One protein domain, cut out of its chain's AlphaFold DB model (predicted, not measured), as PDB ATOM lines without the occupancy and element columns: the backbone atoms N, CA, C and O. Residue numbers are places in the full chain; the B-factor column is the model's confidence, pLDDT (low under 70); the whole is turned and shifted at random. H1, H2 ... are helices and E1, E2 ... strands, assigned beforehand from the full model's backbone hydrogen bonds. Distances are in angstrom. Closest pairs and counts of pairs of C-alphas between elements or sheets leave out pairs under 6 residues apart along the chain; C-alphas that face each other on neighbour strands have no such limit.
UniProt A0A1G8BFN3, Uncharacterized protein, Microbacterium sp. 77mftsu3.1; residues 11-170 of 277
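This is residues 11 to 170 of the 277 residues of an uncharacterized protein of Microbacterium sp. 77mftsu3.1 (UniProt A0A1G8BFN3). This model has little regular structure: loops, residues 42 to 82, run through its core, H1, H3 and H5 stand round them, and the arm of residues 90 to 101 reaches outward. The printed part has 160 residues, with H1, H2, H3, E1, H4 and H5 in order, 51 residues, mostly helix. It is compact, radius of gyration of the C-alphas 16.1 A, spanning 53 by 36 by 28 A.

H1, residues 27 to 41, runs 20.9 A from C-alpha 27 at (158.860, 187.100, 196.278). H2 is residues 83 to 86, H3 104 to 117 (19.9 A), E1 126 to 128, H4 130 to 133. H5, residues 141 to 151, ends at C-alpha 151 (161.762, 178.026, 164.050).

H1 and H5 touch no helix. H2 and H3 are close but not clearly touching, closest C-alphas Ile 85 and Ile 111, 7.1 A. E1 pairs with no named strand; E1 and H4 meet only through their link. Every O i to N i+4 pair is within hydrogen-bond range in H1, H3 and H5; H2 and H4 are too short.

The farthest C-alphas, Asn 96 and Pro 141, are 56.3 A apart. The printed part has no cut. Links H1 to H2 and H2 to H3 are long. Residues 62 and 170 have pLDDT under 70.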
ATOM      1  N   ARG A  11     165.516 166.876 183.466       95.62
ATOM      2  CA  ARG A  11     166.395 168.006 183.801       95.62
ATOM      3  C   ARG A  11     165.748 168.897 184.864       95.62
ATOM      4  O   ARG A  11     164.560 169.203 184.784       95.62
ATOM      5  N   HIS A  12     166.546 169.396 185.803       95.31
ATOM      6  CA  HIS A  12     166.117 170.487 186.680       95.31
ATOM      7  C   HIS A  12     166.239 171.824 185.953       95.31
ATOM      8  O   HIS A  12     167.226 172.079 185.259       95.31
ATOM      9  N   PHE A  13     165.231 172.675 186.117       96.81
ATOM     10  CA  PHE A  13     165.237 174.033 185.593       96.81
ATOM     11  C   PHE A  13     164.368 174.918 186.479       96.81
ATOM     12  O   PHE A  13     163.167 174.678 186.594       96.81
ATOM     13  N   LEU A  14     165.006 175.919 187.095       95.94
ATOM     14  CA  LEU A  14     164.411 176.903 188.011       95.94
ATOM     15  C   LEU A  14     163.756 176.338 189.280       95.94
ATOM     16  O   LEU A  14     163.201 177.117 190.049       95.94
ATOM     17  N   THR A  15     163.851 175.030 189.513       94.81
ATOM     18  CA  THR A  15     163.374 174.365 190.728       94.81
ATOM     19  C   THR A  15     164.483 173.620 191.427       94.81
ATOM     20  O   THR A  15     165.364 173.038 190.780       94.81
ATOM     21  N   ASP A  16     164.380 173.596 192.748       93.06
ATOM     22  CA  ASP A  16     165.176 172.721 193.592       93.06
ATOM     23  C   ASP A  16     164.542 171.322 193.699       93.06
ATOM     24  O   ASP A  16     163.361 171.112 193.409       93.06
ATOM     25  N   GLU A  17     165.343 170.340 194.117       93.88
ATOM     26  CA  GLU A  17     164.867 168.987 194.429       93.88
ATOM     27  C   GLU A  17     163.827 169.031 195.566       93.88
ATOM     28  O   GLU A  17     164.049 169.637 196.618       93.88
ATOM     29  N   GLY A  18     162.678 168.395 195.338       94.19
ATOM     30  CA  GLY A  18     161.529 168.360 196.243       94.19
ATOM     31  C   GLY A  18     160.585 169.563 196.124       94.19
ATOM     32  O   GLY A  18     159.593 169.642 196.854       94.19
ATOM     33  N   GLU A  19     160.850 170.508 195.218       94.69
ATOM     34  CA  GLU A  19     160.030 171.708 195.076       94.69
ATOM     35  C   GLU A  19     158.749 171.457 194.267       94.69
ATOM     36  O   GLU A  19     158.759 170.854 193.194       94.69
ATOM     37  N   GLN A  20     157.615 171.944 194.773       94.31
ATOM     38  CA  GLN A  20     156.324 171.871 194.087       94.31
ATOM     39  C   GLN A  20     156.115 173.086 193.173       94.31
ATOM     40  O   GLN A  20     156.632 174.173 193.430       94.31
ATOM     41  N   LEU A  21     155.297 172.928 192.128       95.12
ATOM     42  CA  LEU A  21     155.002 174.013 191.178       95.12
ATOM     43  C   LEU A  21     153.982 175.038 191.686       95.12
ATOM     44  O   LEU A  21     153.757 176.061 191.037       95.12
ATOM     45  N   LEU A  22     153.322 174.736 192.802       92.44
ATOM     46  CA  LEU A  22     152.276 175.571 193.370       92.44
ATOM     47  C   LEU A  22     152.861 176.477 194.443       92.44
ATOM     48  O   LEU A  22     153.465 175.975 195.389       92.44
ATOM     49  N   VAL A  23     152.543 177.770 194.341       88.06
ATOM     50  CA  VAL A  23     152.881 178.819 195.306       88.06
ATOM     51  C   VAL A  23     154.379 179.095 195.399       88.06
ATOM     52  O   VAL A  23     155.166 178.289 195.893       88.06
ATOM     53  N   THR A  24     154.764 180.317 195.046       87.88
ATOM     54  CA  THR A  24     156.117 180.800 195.303       87.88
ATOM     55  C   THR A  24     156.227 181.326 196.732       87.88
ATOM     56  O   THR A  24     155.529 182.266 197.119       87.88
ATOM     57  N   ARG A  25     157.127 180.726 197.517       85.50
ATOM     58  CA  ARG A  25     157.316 181.049 198.943       85.50
ATOM     59  C   ARG A  25     158.096 182.338 199.194       85.50
ATOM     60  O   ARG A  25     157.944 182.926 200.263       85.50
ATOM     61  N   ASP A  26     158.903 182.769 198.230       88.62
ATOM     62  CA  ASP A  26     159.722 183.974 198.328       88.62
ATOM     63  C   ASP A  26     159.518 184.878 197.102       88.62
ATOM     64  O   ASP A  26     159.717 184.470 195.961       88.62
ATOM     65  N   ALA A  27     159.104 186.126 197.335       87.25
ATOM     66  CA  ALA A  27     158.860 187.100 196.278       87.25
ATOM     67  C   ALA A  27     160.139 187.486 195.515       87.25
ATOM     68  O   ALA A  27     160.068 187.827 194.332       87.25
ATOM     69  N   LEU A  28     161.301 187.446 196.174       87.19
ATOM     70  CA  LEU A  28     162.585 187.708 195.528       87.19
ATOM     71  C   LEU A  28     162.974 186.543 194.618       87.19
ATOM     72  O   LEU A  28     163.331 186.790 193.466       87.19
ATOM     73  N   ASP A  29     162.794 185.302 195.079       90.38
ATOM     74  CA  ASP A  29     163.025 184.110 194.253       90.38
ATOM     75  C   ASP A  29     162.066 184.083 193.058       90.38
ATOM     76  O   ASP A  29     162.478 183.763 191.947       90.38
ATOM     77  N   ALA A  30     160.803 184.493 193.241       91.06
ATOM     78  CA  ALA A  30     159.842 184.631 192.144       91.06
ATOM     79  C   ALA A  30     160.369 185.574 191.047       91.06
ATOM     80  O   ALA A  30     160.353 185.244 189.857       91.06
ATOM     81  N   ALA A  31     160.872 186.746 191.448       90.44
ATOM     82  CA  ALA A  31     161.421 187.737 190.530       90.44
ATOM     83  C   ALA A  31     162.722 187.255 189.865       90.44
ATOM     84  O   ALA A  31     162.928 187.479 188.668       90.44
ATOM     85  N   GLU A  32     163.599 186.577 190.607       93.00
ATOM     86  CA  GLU A  32     164.827 185.990 190.066       93.00
ATOM     87  C   GLU A  32     164.522 184.870 189.067       93.00
ATOM     88  O   GLU A  32     165.092 184.857 187.973       93.00
ATOM     89  N   ARG A  33     163.571 183.985 189.376       95.75
ATOM     90  CA  ARG A  33     163.109 182.925 188.471       95.75
ATOM     91  C   ARG A  33     162.482 183.488 187.213       95.75
ATOM     92  O   ARG A  33     162.799 182.998 186.135       95.75
ATOM     93  N   PHE A  34     161.665 184.537 187.319       96.00
ATOM     94  CA  PHE A  34     161.132 185.238 186.151       96.00
ATOM     95  C   PHE A  34     162.247 185.757 185.243       96.00
ATOM     96  O   PHE A  34     162.291 185.427 184.056       96.00
ATOM     97  N   ASN A  35     163.192 186.510 185.806       95.12
ATOM     98  CA  ASN A  35     164.303 187.072 185.040       95.12
ATOM     99  C   ASN A  35     165.193 185.983 184.433       95.12
ATOM    100  O   ASN A  35     165.616 186.107 183.282       95.12
ATOM    101  N   THR A  36     165.457 184.914 185.183       97.00
ATOM    102  CA  THR A  36     166.258 183.781 184.712       97.00
ATOM    103  C   THR A  36     165.532 183.039 183.597       97.00
ATOM    104  O   THR A  36     166.137 182.777 182.566       97.00
ATOM    105  N   PHE A  37     164.229 182.780 183.727       97.75
ATOM    106  CA  PHE A  37     163.429 182.160 182.670       97.75
ATOM    107  C   PHE A  37     163.475 182.977 181.380       97.75
ATOM    108  O   PHE A  37     163.805 182.440 180.326       97.75
ATOM    109  N   VAL A  38     163.205 184.282 181.452       97.12
ATOM    110  CA  VAL A  38     163.248 185.179 180.285       97.12
ATOM    111  C   VAL A  38     164.647 185.214 179.669       97.12
ATOM    112  O   VAL A  38     164.788 185.133 178.452       97.12
ATOM    113  N   THR A  39     165.694 185.270 180.494       97.50
ATOM    114  CA  THR A  39     167.085 185.325 180.019       97.50
ATOM    115  C   THR A  39     167.527 184.022 179.357       97.50
ATOM    116  O   THR A  39     168.116 184.060 178.280       97.50
ATOM    117  N   GLU A  40     167.245 182.876 179.975       97.88
ATOM    118  CA  GLU A  40     167.672 181.557 179.492       97.88
ATOM    119  C   GLU A  40     166.839 181.084 178.298       97.88
ATOM    120  O   GLU A  40     167.344 180.406 177.410       97.88
ATOM    121  N   THR A  41     165.559 181.453 178.236       97.75
ATOM    122  CA  THR A  41     164.692 181.057 177.119       97.75
ATOM    123  C   THR A  41     164.695 182.067 175.980       97.75
ATOM    124  O   THR A  41     164.389 181.704 174.849       97.75
ATOM    125  N   GLY A  42     165.035 183.329 176.241       97.19
ATOM    126  CA  GLY A  42     164.922 184.412 175.266       97.19
ATOM    127  C   GLY A  42     163.478 184.798 174.929       97.19
ATOM    128  O   GLY A  42     163.279 185.623 174.042       97.19
ATOM    129  N   ILE A  43     162.475 184.222 175.609       96.19
ATOM    130  CA  ILE A  43     161.067 184.557 175.379       96.19
ATOM    131  C   ILE A  43     160.801 186.029 175.713       96.19
ATOM    132  O   ILE A  43     161.368 186.580 176.656       96.19
ATOM    133  N   ASP A  44     159.899 186.658 174.961       95.12
ATOM    134  CA  ASP A  44     159.383 187.982 175.307       95.12
ATOM    135  C   ASP A  44     158.727 187.937 176.704       95.12
ATOM    136  O   ASP A  44     157.838 187.107 176.919       95.12
ATOM    137  N   PRO A  45     159.132 188.795 177.664       95.06
ATOM    138  CA  PRO A  45     158.528 188.828 178.996       95.06
ATOM    139  C   PRO A  45     157.011 189.073 178.981       95.06
ATOM    140  O   PRO A  45     156.329 188.597 179.887       95.06
ATOM    141  N   ASP A  46     156.460 189.738 177.957       94.31
ATOM    142  CA  ASP A  46     155.009 189.945 177.815       94.31
ATOM    143  C   ASP A  46     154.257 188.645 177.451       94.31
ATOM    144  O   ASP A  46     153.025 188.584 177.488       94.31
ATOM    145  N   LEU A  47     154.990 187.587 177.097       94.94
ATOM    146  CA  LEU A  47     154.475 186.255 176.788       94.94
ATOM    147  C   LEU A  47     154.726 185.260 177.926       94.94
ATOM    148  O   LEU A  47     154.800 184.057 177.677       94.94
ATOM    149  N   VAL A  48     154.841 185.735 179.168       96.25
ATOM    150  CA  VAL A  48     155.103 184.900 180.345       96.25
ATOM    151  C   VAL A  48     154.156 185.255 181.492       96.25
ATOM    152  O   VAL A  48     153.952 186.424 181.802       96.25
ATOM    153  N   VAL A  49     153.609 184.242 182.168       96.00
ATOM    154  CA  VAL A  49     152.866 184.390 183.435       96.00
ATOM    155  C   VAL A  49     153.640 183.685 184.541       96.00
ATOM    156  O   VAL A  49     154.088 182.564 184.339       96.00
ATOM    157  N   ALA A  50     153.778 184.300 185.714       93.00
ATOM    158  CA  ALA A  50     154.516 183.713 186.840       93.00
ATOM    159  C   ALA A  50     153.736 183.682 188.166       93.00
ATOM    160  O   ALA A  50     154.296 183.328 189.193       93.00
ATOM    161  N   ASP A  51     152.452 184.035 188.166       88.25
ATOM    162  CA  ASP A  51     151.599 184.052 189.362       88.25
ATOM    163  C   ASP A  51     150.421 183.082 189.152       88.25
ATOM    164  O   ASP A  51     149.820 183.123 188.070       88.25
ATOM    165  N   PRO A  52     150.086 182.178 190.098       90.44
ATOM    166  CA  PRO A  52     150.670 181.944 191.434       90.44
ATOM    167  C   PRO A  52     151.632 180.752 191.475       90.44
ATOM    168  O   PRO A  52     151.704 180.013 192.459       90.44
ATOM    169  N   VAL A  53     152.316 180.496 190.370       94.56
ATOM    170  CA  VAL A  53     153.129 179.295 190.181       94.56
ATOM    171  C   VAL A  53     154.601 179.573 190.452       94.56
ATOM    172  O   VAL A  53     155.092 180.678 190.259       94.56
ATOM    173  N   THR A  54     155.314 178.537 190.870       94.31
ATOM    174  CA  THR A  54     156.738 178.593 191.228       94.31
ATOM    175  C   THR A  54     157.642 178.943 190.040       94.31
ATOM    176  O   THR A  54     158.739 179.473 190.210       94.31
ATOM    177  N   ILE A  55     157.182 178.645 188.826       95.62
ATOM    178  CA  ILE A  55     157.941 178.714 187.576       95.62
ATOM    179  C   ILE A  55     157.175 179.584 186.597       95.62
ATOM    180  O   ILE A  55     155.977 179.358 186.413       95.62
ATOM    181  N   PRO A  56     157.852 180.491 185.887       97.12
ATOM    182  CA  PRO A  56     157.219 181.227 184.810       97.12
ATOM    183  C   PRO A  56     156.751 180.285 183.689       97.12
ATOM    184  O   PRO A  56     157.450 179.348 183.300       97.12
ATOM    185  N   LEU A  57     155.554 180.543 183.170       97.19
ATOM    186  CA  LEU A  57     154.885 179.754 182.145       97.19
ATOM    187  C   LEU A  57     154.782 180.562 180.844       97.19
ATOM    188  O   LEU A  57     154.263 181.683 180.868       97.19
ATOM    189  N   PRO A  58     155.216 180.006 179.700       96.75
ATOM    190  CA  PRO A  58     155.099 180.671 178.411       96.75
ATOM    191  C   PRO A  58     153.639 180.684 177.933       96.75
ATOM    192  O   PRO A  58     152.936 179.674 177.987       96.75
ATOM    193  N   ILE A  59     153.176 181.821 177.417       94.44
ATOM    194  CA  ILE A  59     151.844 181.975 176.829       94.44
ATOM    195  C   ILE A  59     151.870 181.481 175.382       94.44
ATOM    196  O   ILE A  59     152.531 182.052 174.516       94.44
ATOM    197  N   HIS A  60     151.056 180.469 175.088       90.44
ATOM    198  CA  HIS A  60     150.854 179.973 173.728       90.44
ATOM    199  C   HIS A  60     149.837 180.860 173.002       90.44
ATOM    200  O   HIS A  60     148.633 180.743 173.217       90.44
ATOM    201  N   ASN A  61     150.295 181.782 172.155       78.88
ATOM    202  CA  ASN A  61     149.417 182.668 171.371       78.88
ATOM    203  C   ASN A  61     149.440 182.390 169.855       78.88
ATOM    204  O   ASN A  61     148.651 182.985 169.116       78.88
ATOM    205  N   ARG A  62     150.332 181.505 169.384       69.12
ATOM    206  CA  ARG A  62     150.588 181.229 167.956       69.12
ATOM    207  C   ARG A  62     150.758 179.731 167.632       69.12
ATOM    208  O   ARG A  62     151.274 179.395 166.569       69.12
ATOM    209  N   GLY A  63     150.296 178.836 168.510       73.50
ATOM    210  CA  GLY A  63     150.531 177.386 168.412       73.50
ATOM    211  C   GLY A  63     151.877 176.975 169.023       73.50
ATOM    212  O   GLY A  63     152.440 177.720 169.816       73.50
ATOM    213  N   GLN A  64     152.398 175.803 168.644       74.50
ATOM    214  CA  GLN A  64     153.606 175.197 169.242       74.50
ATOM    215  C   GLN A  64     154.944 175.768 168.732       74.50
ATOM    216  O   GLN A  64     156.009 175.377 169.201       74.50
ATOM    217  N   ARG A  65     154.930 176.679 167.750       85.31
ATOM    218  CA  ARG A  65     156.156 177.275 167.196       85.31
ATOM    219  C   ARG A  65     156.500 178.567 167.927       85.31
ATOM    220  O   ARG A  65     155.924 179.611 167.639       85.31
ATOM    221  N   PHE A  66     157.465 178.477 168.836       89.88
ATOM    222  CA  PHE A  66     158.109 179.623 169.474       89.88
ATOM    223  C   PHE A  66     159.326 180.044 168.638       89.88
ATOM    224  O   PHE A  66     160.431 179.539 168.833       89.88
ATOM    225  N   ASP A  67     159.105 180.922 167.662       88.19
ATOM    226  CA  ASP A  67     160.107 181.407 166.703       88.19
ATOM    227  C   ASP A  67     161.154 182.343 167.328       88.19
ATOM    228  O   ASP A  67     162.301 182.358 166.883       88.19
ATOM    229  N   ASP A  68     160.785 183.046 168.399       89.44
ATOM    230  CA  ASP A  68     161.647 184.015 169.088       89.44
ATOM    231  C   ASP A  68     162.378 183.442 170.328       89.44
ATOM    232  O   ASP A  68     163.166 184.138 170.966       89.44
ATOM    233  N   VAL A  69     162.152 182.169 170.672       96.12
ATOM    234  CA  VAL A  69     162.796 181.482 171.813       96.12
ATOM    235  C   VAL A  69     164.144 180.889 171.394       96.12
ATOM    236  O   VAL A  69     164.336 180.471 170.253       96.12
ATOM    237  N   PHE A  70     165.109 180.803 172.306       97.44
ATOM    238  CA  PHE A  70     166.388 180.175 172.002       97.44
ATOM    239  C   PHE A  70     166.227 178.669 171.721       97.44
ATOM    240  O   PHE A  70     165.596 177.966 172.512       97.44
ATOM    241  N   PRO A  71     166.865 178.125 170.660       96.81
ATOM    242  CA  PRO A  71     166.744 176.714 170.284       96.81
ATOM    243  C   PRO A  71     166.987 175.736 171.437       96.81
ATOM    244  O   PRO A  71     166.326 174.708 171.547       96.81
ATOM    245  N   HIS A  72     167.940 176.059 172.312       96.25
ATOM    246  CA  HIS A  72     168.311 175.201 173.428       96.25
ATOM    247  C   HIS A  72     167.288 175.214 174.569       96.25
ATOM    248  O   HIS A  72     167.392 174.358 175.427       96.25
ATOM    249  N   ALA A  73     166.330 176.140 174.622       97.19
ATOM    250  CA  ALA A  73     165.290 176.165 175.653       97.19
ATOM    251  C   ALA A  73     164.089 175.276 175.300       97.19
ATOM    252  O   ALA A  73     163.357 174.826 176.183       97.19
ATOM    253  N   LEU A  74     163.932 174.954 174.014       97.06
ATOM    254  CA  LEU A  74     162.857 174.112 173.498       97.06
ATOM    255  C   LEU A  74     162.941 172.647 173.960       97.06
ATOM    256  O   LEU A  74     162.081 171.864 173.596       97.06
ATOM    257  N   TRP A  75     163.906 172.232 174.786       97.50
ATOM    258  CA  TRP A  75     163.798 170.918 175.439       97.50
ATOM    259  C   TRP A  75     162.673 170.886 176.489       97.50
ATOM    260  O   TRP A  75     162.182 169.805 176.816       97.50
ATOM    261  N   ASN A  76     162.285 172.045 177.041       97.50
ATOM    262  CA  ASN A  76     161.337 172.136 178.149       97.50
ATOM    263  C   ASN A  76     159.892 171.854 177.674       97.50
ATOM    264  O   ASN A  76     159.449 172.442 176.682       97.50
ATOM    265  N   PRO A  77     159.124 171.003 178.384       96.94
ATOM    266  CA  PRO A  77     157.803 170.560 177.943       96.94
ATOM    267  C   PRO A  77     156.767 171.681 177.889       96.94
ATOM    268  O   PRO A  77     155.794 171.563 177.147       96.94
ATOM    269  N   LEU A  78     156.983 172.795 178.596       96.81
ATOM    270  CA  LEU A  78     156.095 173.954 178.555       96.81
ATOM    271  C   LEU A  78     155.967 174.564 177.152       96.81
ATOM    272  O   LEU A  78     154.933 175.154 176.852       96.81
ATOM    273  N   PHE A  79     156.959 174.392 176.272       96.75
ATOM    274  CA  PHE A  79     156.897 174.849 174.876       96.75
ATOM    275  C   PHE A  79     156.168 173.875 173.937       96.75
ATOM    276  O   PHE A  79     155.851 174.235 172.808       96.75
ATOM    277  N   TRP A  80     155.857 172.666 174.410       95.81
ATOM    278  CA  TRP A  80     155.279 171.574 173.613       95.81
ATOM    279  C   TRP A  80     153.928 171.095 174.134       95.81
ATOM    280  O   TRP A  80     153.422 170.059 173.695       95.81
ATOM    281  N   LEU A  81     153.335 171.832 175.077       94.50
ATOM    282  CA  LEU A  81     152.021 171.492 175.595       94.50
ATOM    283  C   LEU A  81     151.003 171.416 174.443       94.50
ATOM    284  O   LEU A  81     151.008 172.267 173.546       94.50
ATOM    285  N   PRO A  82     150.127 170.400 174.438       92.56
ATOM    286  CA  PRO A  82     149.019 170.338 173.499       92.56
ATOM    287  C   PRO A  82     148.146 171.592 173.590       92.56
ATOM    288  O   PRO A  82     147.935 172.120 174.681       92.56
ATOM    289  N   GLU A  83     147.639 172.080 172.453       90.94
ATOM    290  CA  GLU A  83     146.883 173.344 172.394       90.94
ATOM    291  C   GLU A  83     145.677 173.368 173.336       90.94
ATOM    292  O   GLU A  83     145.352 174.402 173.914       90.94
ATOM    293  N   ASP A  84     145.014 172.228 173.504       88.19
ATOM    294  CA  ASP A  84     143.861 172.087 174.380       88.19
ATOM    295  C   ASP A  84     144.222 172.329 175.852       88.19
ATOM    296  O   ASP A  84     143.434 172.929 176.575       88.19
ATOM    297  N   ILE A  85     145.447 172.003 176.264       91.12
ATOM    298  CA  ILE A  85     145.976 172.343 177.588       91.12
ATOM    299  C   ILE A  85     146.537 173.760 177.610       91.12
ATOM    300  O   ILE A  85     146.216 174.530 178.515       91.12
ATOM    301  N   ALA A  86     147.376 174.103 176.637       92.94
ATOM    302  CA  ALA A  86     148.164 175.326 176.644       92.94
ATOM    303  C   ALA A  86     147.305 176.594 176.537       92.94
ATOM    304  O   ALA A  86     147.652 177.637 177.095       92.94
ATOM    305  N   LEU A  87     146.171 176.526 175.835       92.50
ATOM    306  CA  LEU A  87     145.289 177.668 175.638       92.50
ATOM    307  C   LEU A  87     144.364 177.897 176.840       92.50
ATOM    308  O   LEU A  87     143.957 176.974 177.548       92.50
ATOM    309  N   ARG A  88     143.994 179.166 177.049       92.31
ATOM    310  CA  ARG A  88     142.965 179.554 178.023       92.31
ATOM    311  C   ARG A  88     141.611 179.025 177.570       92.31
ATOM    312  O   ARG A  88     141.196 179.240 176.427       92.31
ATOM    313  N   ILE A  89     140.893 178.389 178.485       91.25
ATOM    314  CA  ILE A  89     139.540 177.894 178.222       91.25
ATOM    315  C   ILE A  89     138.481 178.925 178.604       91.25
ATOM    316  O   ILE A  89     138.768 179.956 179.213       91.25
ATOM    317  N   ARG A  90     137.231 178.663 178.216       92.19
ATOM    318  CA  ARG A  90     136.083 179.456 178.665       92.19
ATOM    319  C   ARG A  90     135.389 178.759 179.823       92.19
ATOM    320  O   ARG A  90     134.965 177.614 179.687       92.19
ATOM    321  N   ILE A  91     135.244 179.479 180.925       89.50
ATOM    322  CA  ILE A  91     134.647 179.009 182.167       89.50
ATOM    323  C   ILE A  91     133.185 179.442 182.202       89.50
ATOM    324  O   ILE A  91     132.858 180.621 182.048       89.50
ATOM    325  N   GLN A  92     132.307 178.466 182.410       89.44
ATOM    326  CA  GLN A  92     130.876 178.665 182.598       89.44
ATOM    327  C   GLN A  92     130.553 178.603 184.096       89.44
ATOM    328  O   GLN A  92     130.285 177.528 184.622       89.44
ATOM    329  N   GLU A  93     130.563 179.745 184.788       84.94
ATOM    330  CA  GLU A  93     130.395 179.787 186.256       84.94
ATOM    331  C   GLU A  93     129.021 179.286 186.725       84.94
ATOM    332  O   GLU A  93     128.889 178.596 187.732       84.94
ATOM    333  N   THR A  94     127.969 179.629 185.983       86.81
ATOM    334  CA  THR A  94     126.607 179.131 186.219       86.81
ATOM    335  C   THR A  94     125.932 178.836 184.885       86.81
ATOM    336  O   THR A  94     126.300 179.464 183.895       86.81
ATOM    337  N   PRO A  95     124.902 177.971 184.813       88.81
ATOM    338  CA  PRO A  95     124.239 177.636 183.546       88.81
ATOM    339  C   PRO A  95     123.664 178.825 182.756       88.81
ATOM    340  O   PRO A  95     123.386 178.679 181.572       88.81
ATOM    341  N   ASN A  96     123.459 179.976 183.409       91.62
ATOM    342  CA  ASN A  96     122.854 181.168 182.810       91.62
ATOM    343  C   ASN A  96     123.826 182.355 182.680       91.62
ATOM    344  O   ASN A  96     123.414 183.403 182.186       91.62
ATOM    345  N   ALA A  97     125.064 182.239 183.171       91.75
ATOM    346  CA  ALA A  97     126.069 183.287 183.006       91.75
ATOM    347  C   ALA A  97     126.622 183.285 181.571       91.75
ATOM    348  O   ALA A  97     126.552 182.277 180.875       91.75
ATOM    349  N   GLU A  98     127.196 184.396 181.123       92.88
ATOM    350  CA  GLU A  98     128.020 184.372 179.911       92.88
ATOM    351  C   GLU A  98     129.374 183.720 180.241       92.88
ATOM    352  O   GLU A  98     129.968 184.078 181.262       92.88
ATOM    353  N   PRO A  99     129.881 182.774 179.425       93.94
ATOM    354  CA  PRO A  99     131.198 182.200 179.651       93.94
ATOM    355  C   PRO A  99     132.282 183.278 179.593       93.94
ATOM    356  O   PRO A  99     132.376 184.022 178.609       93.94
ATOM    357  N   ARG A 100     133.153 183.315 180.601       94.00
ATOM    358  CA  ARG A 100     134.334 184.190 180.617       94.00
ATOM    359  C   ARG A 100     135.596 183.406 180.253       94.00
ATOM    360  O   ARG A 100     135.625 182.195 180.468       94.00
ATOM    361  N   PRO A 101     136.636 184.043 179.695       92.38
ATOM    362  CA  PRO A 101     137.937 183.396 179.615       92.38
ATOM    363  C   PRO A 101     138.480 183.117 181.023       92.38
ATOM    364  O   PRO A 101     138.205 183.853 181.977       92.38
ATOM    365  N   GLU A 102     139.242 182.038 181.127       92.94
ATOM    366  CA  GLU A 102     140.121 181.762 182.256       92.94
ATOM    367  C   GLU A 102     141.099 182.928 182.459       92.94
ATOM    368  O   GLU A 102     141.641 183.473 181.491       92.94
ATOM    369  N   GLN A 103     141.270 183.346 183.710       94.12
ATOM    370  CA  GLN A 103     142.234 184.372 184.101       94.12
ATOM    371  C   GLN A 103     143.640 183.774 184.173       94.12
ATOM    372  O   GLN A 103     143.802 182.563 184.304       94.12
ATOM    373  N   ASP A 104     144.663 184.621 184.130       95.06
ATOM    374  CA  ASP A 104     146.064 184.182 184.069       95.06
ATOM    375  C   ASP A 104     146.456 183.276 185.233       95.06
ATOM    376  O   ASP A 104     147.074 182.239 185.017       95.06
ATOM    377  N   ALA A 105     146.018 183.614 186.443       94.12
ATOM    378  CA  ALA A 105     146.310 182.829 187.632       94.12
ATOM    379  C   ALA A 105     145.537 181.492 187.681       94.12
ATOM    380  O   ALA A 105     146.083 180.478 188.112       94.12
ATOM    381  N   GLU A 106     144.293 181.452 187.185       94.62
ATOM    382  CA  GLU A 106     143.525 180.203 187.044       94.62
ATOM    383  C   GLU A 106     144.174 179.277 186.004       94.62
ATOM    384  O   GLU A 106     144.341 178.080 186.243       94.62
ATOM    385  N   TRP A 107     144.589 179.856 184.874       95.50
ATOM    386  CA  TRP A 107     145.300 179.171 183.801       95.50
ATOM    387  C   TRP A 107     146.627 178.611 184.299       95.50
ATOM    388  O   TRP A 107     146.883 177.420 184.139       95.50
ATOM    389  N   ALA A 108     147.441 179.434 184.960       96.56
ATOM    390  CA  ALA A 108     148.736 179.025 185.480       96.56
ATOM    391  C   ALA A 108     148.604 177.871 186.482       96.56
ATOM    392  O   ALA A 108     149.309 176.867 186.364       96.56
ATOM    393  N   LEU A 109     147.644 177.965 187.408       95.69
ATOM    394  CA  LEU A 109     147.349 176.904 188.369       95.69
ATOM    395  C   LEU A 109     146.943 175.597 187.672       95.69
ATOM    396  O   LEU A 109     147.455 174.532 188.015       95.69
ATOM    397  N   ARG A 110     146.072 175.669 186.660       95.44
ATOM    398  CA  ARG A 110     145.684 174.493 185.873       95.44
ATOM    399  C   ARG A 110     146.873 173.866 185.154       95.44
ATOM    400  O   ARG A 110     147.004 172.646 185.190       95.44
ATOM    401  N   ILE A 111     147.723 174.667 184.507       95.88
ATOM    402  CA  ILE A 111     148.923 174.161 183.827       95.88
ATOM    403  C   ILE A 111     149.842 173.466 184.830       95.88
ATOM    404  O   ILE A 111     150.253 172.340 184.570       95.88
ATOM    405  N   ALA A 112     150.119 174.088 185.980       96.25
ATOM    406  CA  ALA A 112     150.980 173.519 187.015       96.25
ATOM    407  C   ALA A 112     150.453 172.177 187.548       96.25
ATOM    408  O   ALA A 112     151.228 171.228 187.689       96.25
ATOM    409  N   LEU A 113     149.143 172.073 187.793       94.50
ATOM    410  CA  LEU A 113     148.501 170.816 188.187       94.50
ATOM    411  C   LEU A 113     148.629 169.756 187.087       94.50
ATOM    412  O   LEU A 113     149.043 168.637 187.371       94.50
ATOM    413  N   GLU A 114     148.352 170.122 185.835       94.75
ATOM    414  CA  GLU A 114     148.389 169.200 184.698       94.75
ATOM    415  C   GLU A 114     149.793 168.638 184.447       94.75
ATOM    416  O   GLU A 114     149.964 167.424 184.310       94.75
ATOM    417  N   VAL A 115     150.824 169.488 184.428       95.62
ATOM    418  CA  VAL A 115     152.203 169.021 184.203       95.62
ATOM    419  C   VAL A 115     152.728 168.196 185.380       95.62
ATOM    420  O   VAL A 115     153.522 167.282 185.165       95.62
ATOM    421  N   SER A 116     152.256 168.460 186.602       94.44
ATOM    422  CA  SER A 116     152.630 167.676 187.785       94.44
ATOM    423  C   SER A 116     151.945 166.306 187.784       94.44
ATOM    424  O   SER A 116     152.605 165.283 187.936       94.44
ATOM    425  N   SER A 117     150.629 166.247 187.550       92.62
ATOM    426  CA  SER A 117     149.876 164.984 187.571       92.62
ATOM    427  C   SER A 117     150.212 164.062 186.395       92.62
ATOM    428  O   SER A 117     150.135 162.843 186.524       92.62
ATOM    429  N   SER A 118     150.584 164.632 185.243       92.69
ATOM    430  CA  SER A 118     151.052 163.879 184.067       92.69
ATOM    431  C   SER A 118     152.458 163.297 184.234       92.69
ATOM    432  O   SER A 118     152.875 162.435 183.459       92.69
ATOM    433  N   GLY A 119     153.217 163.779 185.222       93.31
ATOM    434  CA  GLY A 119     154.624 163.443 185.403       93.31
ATOM    435  C   GLY A 119     155.566 164.142 184.416       93.31
ATOM    436  O   GLY A 119     156.759 163.819 184.412       93.31
ATOM    437  N   LEU A 120     155.077 165.094 183.605       95.75
ATOM    438  CA  LEU A 120     155.932 165.989 182.807       95.75
ATOM    439  C   LEU A 120     156.834 166.846 183.704       95.75
ATOM    440  O   LEU A 120     157.959 167.162 183.321       95.75
ATOM    441  N   TYR A 121     156.358 167.154 184.905       96.75
ATOM    442  CA  TYR A 121     157.143 167.622 186.033       96.75
ATOM    443  C   TYR A 121     157.068 166.609 187.175       96.75
ATOM    444  O   TYR A 121     156.015 166.034 187.439       96.75
ATOM    445  N   ASP A 122     158.186 166.410 187.857       95.50
ATOM    446  CA  ASP A 122     158.272 165.675 189.111       95.50
ATOM    447  C   ASP A 122     159.150 166.479 190.074       95.50
ATOM    448  O   ASP A 122     160.204 166.974 189.679       95.50
ATOM    449  N   ALA A 123     158.716 166.635 191.324       95.75
ATOM    450  CA  ALA A 123     159.403 167.503 192.280       95.75
ATOM    451  C   ALA A 123     160.827 167.017 192.602       95.75
ATOM    452  O   ALA A 123     161.730 167.826 192.787       95.75
ATOM    453  N   GLU A 124     161.048 165.703 192.639       95.81
ATOM    454  CA  GLU A 124     162.345 165.118 192.996       95.81
ATOM    455  C   GLU A 124     163.296 165.081 191.796       95.81
ATOM    456  O   GLU A 124     164.497 165.285 191.931       95.81
ATOM    457  N   THR A 125     162.767 164.821 190.601       95.44
ATOM    458  CA  THR A 125     163.581 164.516 189.414       95.44
ATOM    459  C   THR A 125     163.519 165.575 188.311       95.44
ATOM    460  O   THR A 125     164.265 165.493 187.333       95.44
ATOM    461  N   GLY A 126     162.658 166.584 188.450       96.62
ATOM    462  CA  GLY A 126     162.534 167.724 187.547       96.62
ATOM    463  C   GLY A 126     161.662 167.473 186.313       96.62
ATOM    464  O   GLY A 126     160.776 166.616 186.277       96.62
ATOM    465  N   TRP A 127     161.909 168.265 185.272       97.69
ATOM    466  CA  TRP A 127     161.142 168.301 184.027       97.69
ATOM    467  C   TRP A 127     161.552 167.198 183.063       97.69
ATOM    468  O   TRP A 127     162.743 166.939 182.906       97.69
ATOM    469  N   VAL A 128     160.595 166.616 182.344       97.31
ATOM    470  CA  VAL A 128     160.880 165.733 181.204       97.31
ATOM    471  C   VAL A 128     161.623 166.503 180.113       97.31
ATOM    472  O   VAL A 128     161.214 167.584 179.709       97.31
ATOM    473  N   ASP A 129     162.702 165.929 179.599       97.81
ATOM    474  CA  ASP A 129     163.445 166.455 178.459       97.81
ATOM    475  C   ASP A 129     162.806 165.978 177.150       97.81
ATOM    476  O   ASP A 129     163.022 164.846 176.707       97.81
ATOM    477  N   VAL A 130     162.008 166.851 176.529       97.19
ATOM    478  CA  VAL A 130     161.288 166.540 175.285       97.19
ATOM    479  C   VAL A 130     162.262 166.240 174.151       97.19
ATOM    480  O   VAL A 130     162.036 165.330 173.359       97.19
ATOM    481  N   PHE A 131     163.389 166.942 174.084       97.06
ATOM    482  CA  PHE A 131     164.382 166.685 173.050       97.06
ATOM    483  C   PHE A 131     165.019 165.309 173.217       97.06
ATOM    484  O   PHE A 131     165.033 164.530 172.264       97.06
ATOM    485  N   ALA A 132     165.434 164.938 174.428       96.31
ATOM    486  CA  ALA A 132     165.954 163.598 174.676       96.31
ATOM    487  C   ALA A 132     164.908 162.499 174.412       96.31
ATOM    488  O   ALA A 132     165.267 161.448 173.875       96.31
ATOM    489  N   LEU A 133     163.625 162.738 174.717       94.50
ATOM    490  CA  LEU A 133     162.532 161.796 174.445       94.50
ATOM    491  C   LEU A 133     162.400 161.467 172.948       94.50
ATOM    492  O   LEU A 133     162.142 160.318 172.589       94.50
ATOM    493  N   TYR A 134     162.643 162.452 172.080       95.31
ATOM    494  CA  TYR A 134     162.579 162.311 170.622       95.31
ATOM    495  C   TYR A 134     163.958 162.141 169.959       95.31
ATOM    496  O   TYR A 134     164.072 162.168 168.732       95.31
ATOM    497  N   GLY A 135     165.017 161.931 170.750       95.88
ATOM    498  CA  GLY A 135     166.377 161.737 170.242       95.88
ATOM    499  C   GLY A 135     166.937 162.960 169.510       95.88
ATOM    500  O   GLY A 135     167.625 162.807 168.502       95.88
ATOM    501  N   ILE A 136     166.595 164.157 169.982       97.25
ATOM    502  CA  ILE A 136     167.103 165.452 169.528       97.25
ATOM    503  C   ILE A 136     168.175 165.906 170.520       97.25
ATOM    504  O   ILE A 136     167.957 165.889 171.731       97.25
ATOM    505  N   ASN A 137     169.335 166.325 170.023       95.94
ATOM    506  CA  ASN A 137     170.409 166.876 170.835       95.94
ATOM    507  C   ASN A 137     170.796 168.284 170.352       95.94
ATOM    508  O   ASN A 137     171.509 168.396 169.359       95.94
ATOM    509  N   PRO A 138     170.435 169.363 171.068       93.69
ATOM    510  CA  PRO A 138     170.772 170.727 170.653       93.69
ATOM    511  C   PRO A 138     172.282 171.039 170.687       93.69
ATOM    512  O   PRO A 138     172.694 172.087 170.194       93.69
ATOM    513  N   GLU A 139     173.116 170.159 171.254       94.75
ATOM    514  CA  GLU A 139     174.580 170.262 171.179       94.75
ATOM    515  C   GLU A 139     175.161 169.684 169.873       94.75
ATOM    516  O   GLU A 139     176.311 169.977 169.534       94.75
ATOM    517  N   ASP A 140     174.398 168.871 169.127       97.31
ATOM    518  CA  ASP A 140     174.773 168.430 167.780       97.31
ATOM    519  C   ASP A 140     174.490 169.569 166.783       97.31
ATOM    520  O   ASP A 140     173.342 170.008 166.666       97.31
ATOM    521  N   PRO A 141     175.496 170.045 166.023       97.50
ATOM    522  CA  PRO A 141     175.299 171.097 165.031       97.50
ATOM    523  C   PRO A 141     174.184 170.815 164.015       97.50
ATOM    524  O   PRO A 141     173.537 171.761 163.573       97.50
ATOM    525  N   ASN A 142     173.945 169.550 163.650       97.62
ATOM    526  CA  ASN A 142     172.898 169.203 162.684       97.62
ATOM    527  C   ASN A 142     171.496 169.372 163.282       97.62
ATOM    528  O   ASN A 142     170.600 169.894 162.623       97.62
ATOM    529  N   ASP A 143     171.313 168.950 164.534       98.00
ATOM    530  CA  ASP A 143     170.042 169.101 165.242       98.00
ATOM    531  C   ASP A 143     169.780 170.574 165.562       98.00
ATOM    532  O   ASP A 143     168.660 171.048 165.391       98.00
ATOM    533  N   LEU A 144     170.816 171.328 165.940       97.69
ATOM    534  CA  LEU A 144     170.710 172.771 166.141       97.69
ATOM    535  C   LEU A 144     170.288 173.502 164.856       97.69
ATOM    536  O   LEU A 144     169.396 174.349 164.906       97.69
ATOM    537  N   GLU A 145     170.894 173.169 163.710       97.75
ATOM    538  CA  GLU A 145     170.513 173.736 162.409       97.75
ATOM    539  C   GLU A 145     169.064 173.376 162.046       97.75
ATOM    540  O   GLU A 145     168.315 174.244 161.594       97.75
ATOM    541  N   ALA A 146     168.639 172.133 162.299       97.56
ATOM    542  CA  ALA A 146     167.265 171.691 162.070       97.56
ATOM    543  C   ALA A 146     166.251 172.452 162.942       97.56
ATOM    544  O   ALA A 146     165.242 172.932 162.426       97.56
ATOM    545  N   ILE A 147     166.541 172.642 164.237       97.25
ATOM    546  CA  ILE A 147     165.688 173.419 165.153       97.25
ATOM    547  C   ILE A 147     165.570 174.871 164.676       97.25
ATOM    548  O   ILE A 147     164.464 175.397 164.578       97.25
ATOM    549  N   GLN A 148     166.684 175.511 164.317       96.69
ATOM    550  CA  GLN A 148     166.681 176.892 163.821       96.69
ATOM    551  C   GLN A 148     165.914 177.032 162.499       96.69
ATOM    552  O   GLN A 148     165.151 177.981 162.316       96.69
ATOM    553  N   ALA A 149     166.087 176.083 161.577       96.62
ATOM    554  CA  ALA A 149     165.338 176.031 160.326       96.62
ATOM    555  C   ALA A 149     163.828 175.881 160.578       96.62
ATOM    556  O   ALA A 149     163.026 176.573 159.942       96.62
ATOM    557  N   TRP A 150     163.447 175.024 161.526       96.75
ATOM    558  CA  TRP A 150     162.061 174.816 161.932       96.75
ATOM    559  C   TRP A 150     161.442 176.064 162.574       96.75
ATOM    560  O   TRP A 150     160.345 176.473 162.184       96.75
ATOM    561  N   GLN A 151     162.172 176.739 163.470       95.31
ATOM    562  CA  GLN A 151     161.762 178.026 164.050       95.31
ATOM    563  C   GLN A 151     161.604 179.114 162.979       95.31
ATOM    564  O   GLN A 151     160.668 179.904 163.036       95.31
ATOM    565  N   ALA A 152     162.437 179.099 161.932       94.94
ATOM    566  CA  ALA A 152     162.293 179.973 160.764       94.94
ATOM    567  C   ALA A 152     161.115 179.594 159.835       94.94
ATOM    568  O   ALA A 152     160.931 180.201 158.776       94.94
ATOM    569  N   GLY A 153     160.313 178.596 160.211       94.19
ATOM    570  CA  GLY A 153     159.082 178.204 159.534       94.19
ATOM    571  C   GLY A 153     159.218 177.018 158.581       94.19
ATOM    572  O   GLY A 153     158.207 176.591 158.016       94.19
ATOM    573  N   LEU A 154     160.417 176.454 158.399       96.56
ATOM    574  CA  LEU A 154     160.588 175.264 157.565       96.56
ATOM    575  C   LEU A 154     159.967 174.027 158.242       96.56
ATOM    576  O   LEU A 154     159.868 173.972 159.467       96.56
ATOM    577  N   PRO A 155     159.467 173.049 157.471       96.25
ATOM    578  CA  PRO A 155     158.984 171.798 158.045       96.25
ATOM    579  C   PRO A 155     160.158 170.949 158.544       96.25
ATOM    580  O   PRO A 155     161.206 170.909 157.898       96.25
ATOM    581  N   ASP A 156     159.947 170.222 159.637       96.94
ATOM    582  CA  ASP A 156     160.875 169.209 160.144       96.94
ATOM    583  C   ASP A 156     160.056 168.042 160.693       96.94
ATOM    584  O   ASP A 156     159.311 168.199 161.654       96.94
ATOM    585  N   GLU A 157     160.178 166.866 160.073       96.38
ATOM    586  CA  GLU A 157     159.324 165.713 160.389       96.38
ATOM    587  C   GLU A 157     159.439 165.271 161.853       96.38
ATOM    588  O   GLU A 157     158.455 164.816 162.429       96.38
ATOM    589  N   ARG A 158     160.617 165.418 162.475       96.06
ATOM    590  CA  ARG A 158     160.842 164.987 163.857       96.06
ATOM    591  C   ARG A 158     160.254 166.000 164.837       96.06
ATOM    592  O   ARG A 158     159.515 165.590 165.725       96.06
ATOM    593  N   LEU A 159     160.517 167.294 164.655       96.06
ATOM    594  CA  LEU A 159     159.954 168.354 165.501       96.06
ATOM    595  C   LEU A 159     158.434 168.471 165.334       96.06
ATOM    596  O   LEU A 159     157.719 168.560 166.325       96.06
ATOM    597  N   ASP A 160     157.923 168.379 164.103       95.38
ATOM    598  CA  ASP A 160     156.482 168.393 163.818       95.38
ATOM    599  C   ASP A 160     155.765 167.124 164.342       95.38
ATOM    600  O   ASP A 160     154.537 167.099 164.419       95.38
ATOM    601  N   SER A 161     156.509 166.067 164.706       94.94
ATOM    602  CA  SER A 161     155.962 164.851 165.331       94.94
ATOM    603  C   SER A 161     155.903 164.894 166.860       94.94
ATOM    604  O   SER A 161     155.368 163.960 167.464       94.94
ATOM    605  N   ILE A 162     156.462 165.932 167.495       95.25
ATOM    606  CA  ILE A 162     156.425 166.065 168.952       95.25
ATOM    607  C   ILE A 162     154.984 166.318 169.386       95.25
ATOM    608  O   ILE A 162     154.345 167.290 168.990       95.25
ATOM    609  N   ASP A 163     154.472 165.422 170.223       92.88
ATOM    610  CA  ASP A 163     153.090 165.435 170.665       92.88
ATOM    611  C   ASP A 163     152.997 164.841 172.066       92.88
ATOM    612  O   ASP A 163     153.137 163.635 172.265       92.88
ATOM    613  N   LEU A 164     152.763 165.702 173.055       93.19
ATOM    614  CA  LEU A 164     152.682 165.285 174.449       93.19
ATOM    615  C   LEU A 164     151.280 164.812 174.854       93.19
ATOM    616  O   LEU A 164     151.085 164.504 176.025       93.19
ATOM    617  N   ARG A 165     150.306 164.719 173.928       91.19
ATOM    618  CA  ARG A 165     148.919 164.317 174.242       91.19
ATOM    619  C   ARG A 165     148.803 162.954 174.923       91.19
ATOM    620  O   ARG A 165     147.884 162.766 175.706       91.19
ATOM    621  N   ASP A 166     149.729 162.031 174.677       86.62
ATOM    622  CA  ASP A 166     149.732 160.717 175.339       86.62
ATOM    623  C   ASP A 166     150.234 160.768 176.797       86.62
ATOM    624  O   ASP A 166     150.089 159.794 177.537       86.62
ATOM    625  N   HIS A 167     150.826 161.890 177.219       85.94
ATOM    626  CA  HIS A 167     151.342 162.096 178.572       85.94
ATOM    627  C   HIS A 167     150.377 162.869 179.471       85.94
ATOM    628  O   HIS A 167     150.478 162.778 180.687       85.94
ATOM    629  N   VAL A 168     149.439 163.608 178.891       85.00
ATOM    630  CA  VAL A 168     148.554 164.547 179.587       85.00
ATOM    631  C   VAL A 168     147.099 164.159 179.380       85.00
ATOM    632  O   VAL A 168     146.748 163.514 178.394       85.00
ATOM    633  N   THR A 169     146.226 164.548 180.303       70.75
ATOM    634  CA  THR A 169     144.814 164.161 180.248       70.75
ATOM    635  C   THR A 169     143.972 165.430 180.276       70.75
ATOM    636  O   THR A 169     144.070 166.217 181.204       70.75
ATOM    637  N   PHE A 170     143.157 165.688 179.247       68.06
ATOM    638  CA  PHE A 170     142.492 166.991 179.119       68.06
ATOM    639  C   PHE A 170     140.974 166.938 178.889       68.06
ATOM    640  O   PHE A 170     140.430 166.031 178.254       68.06
TER     641      PHE A 170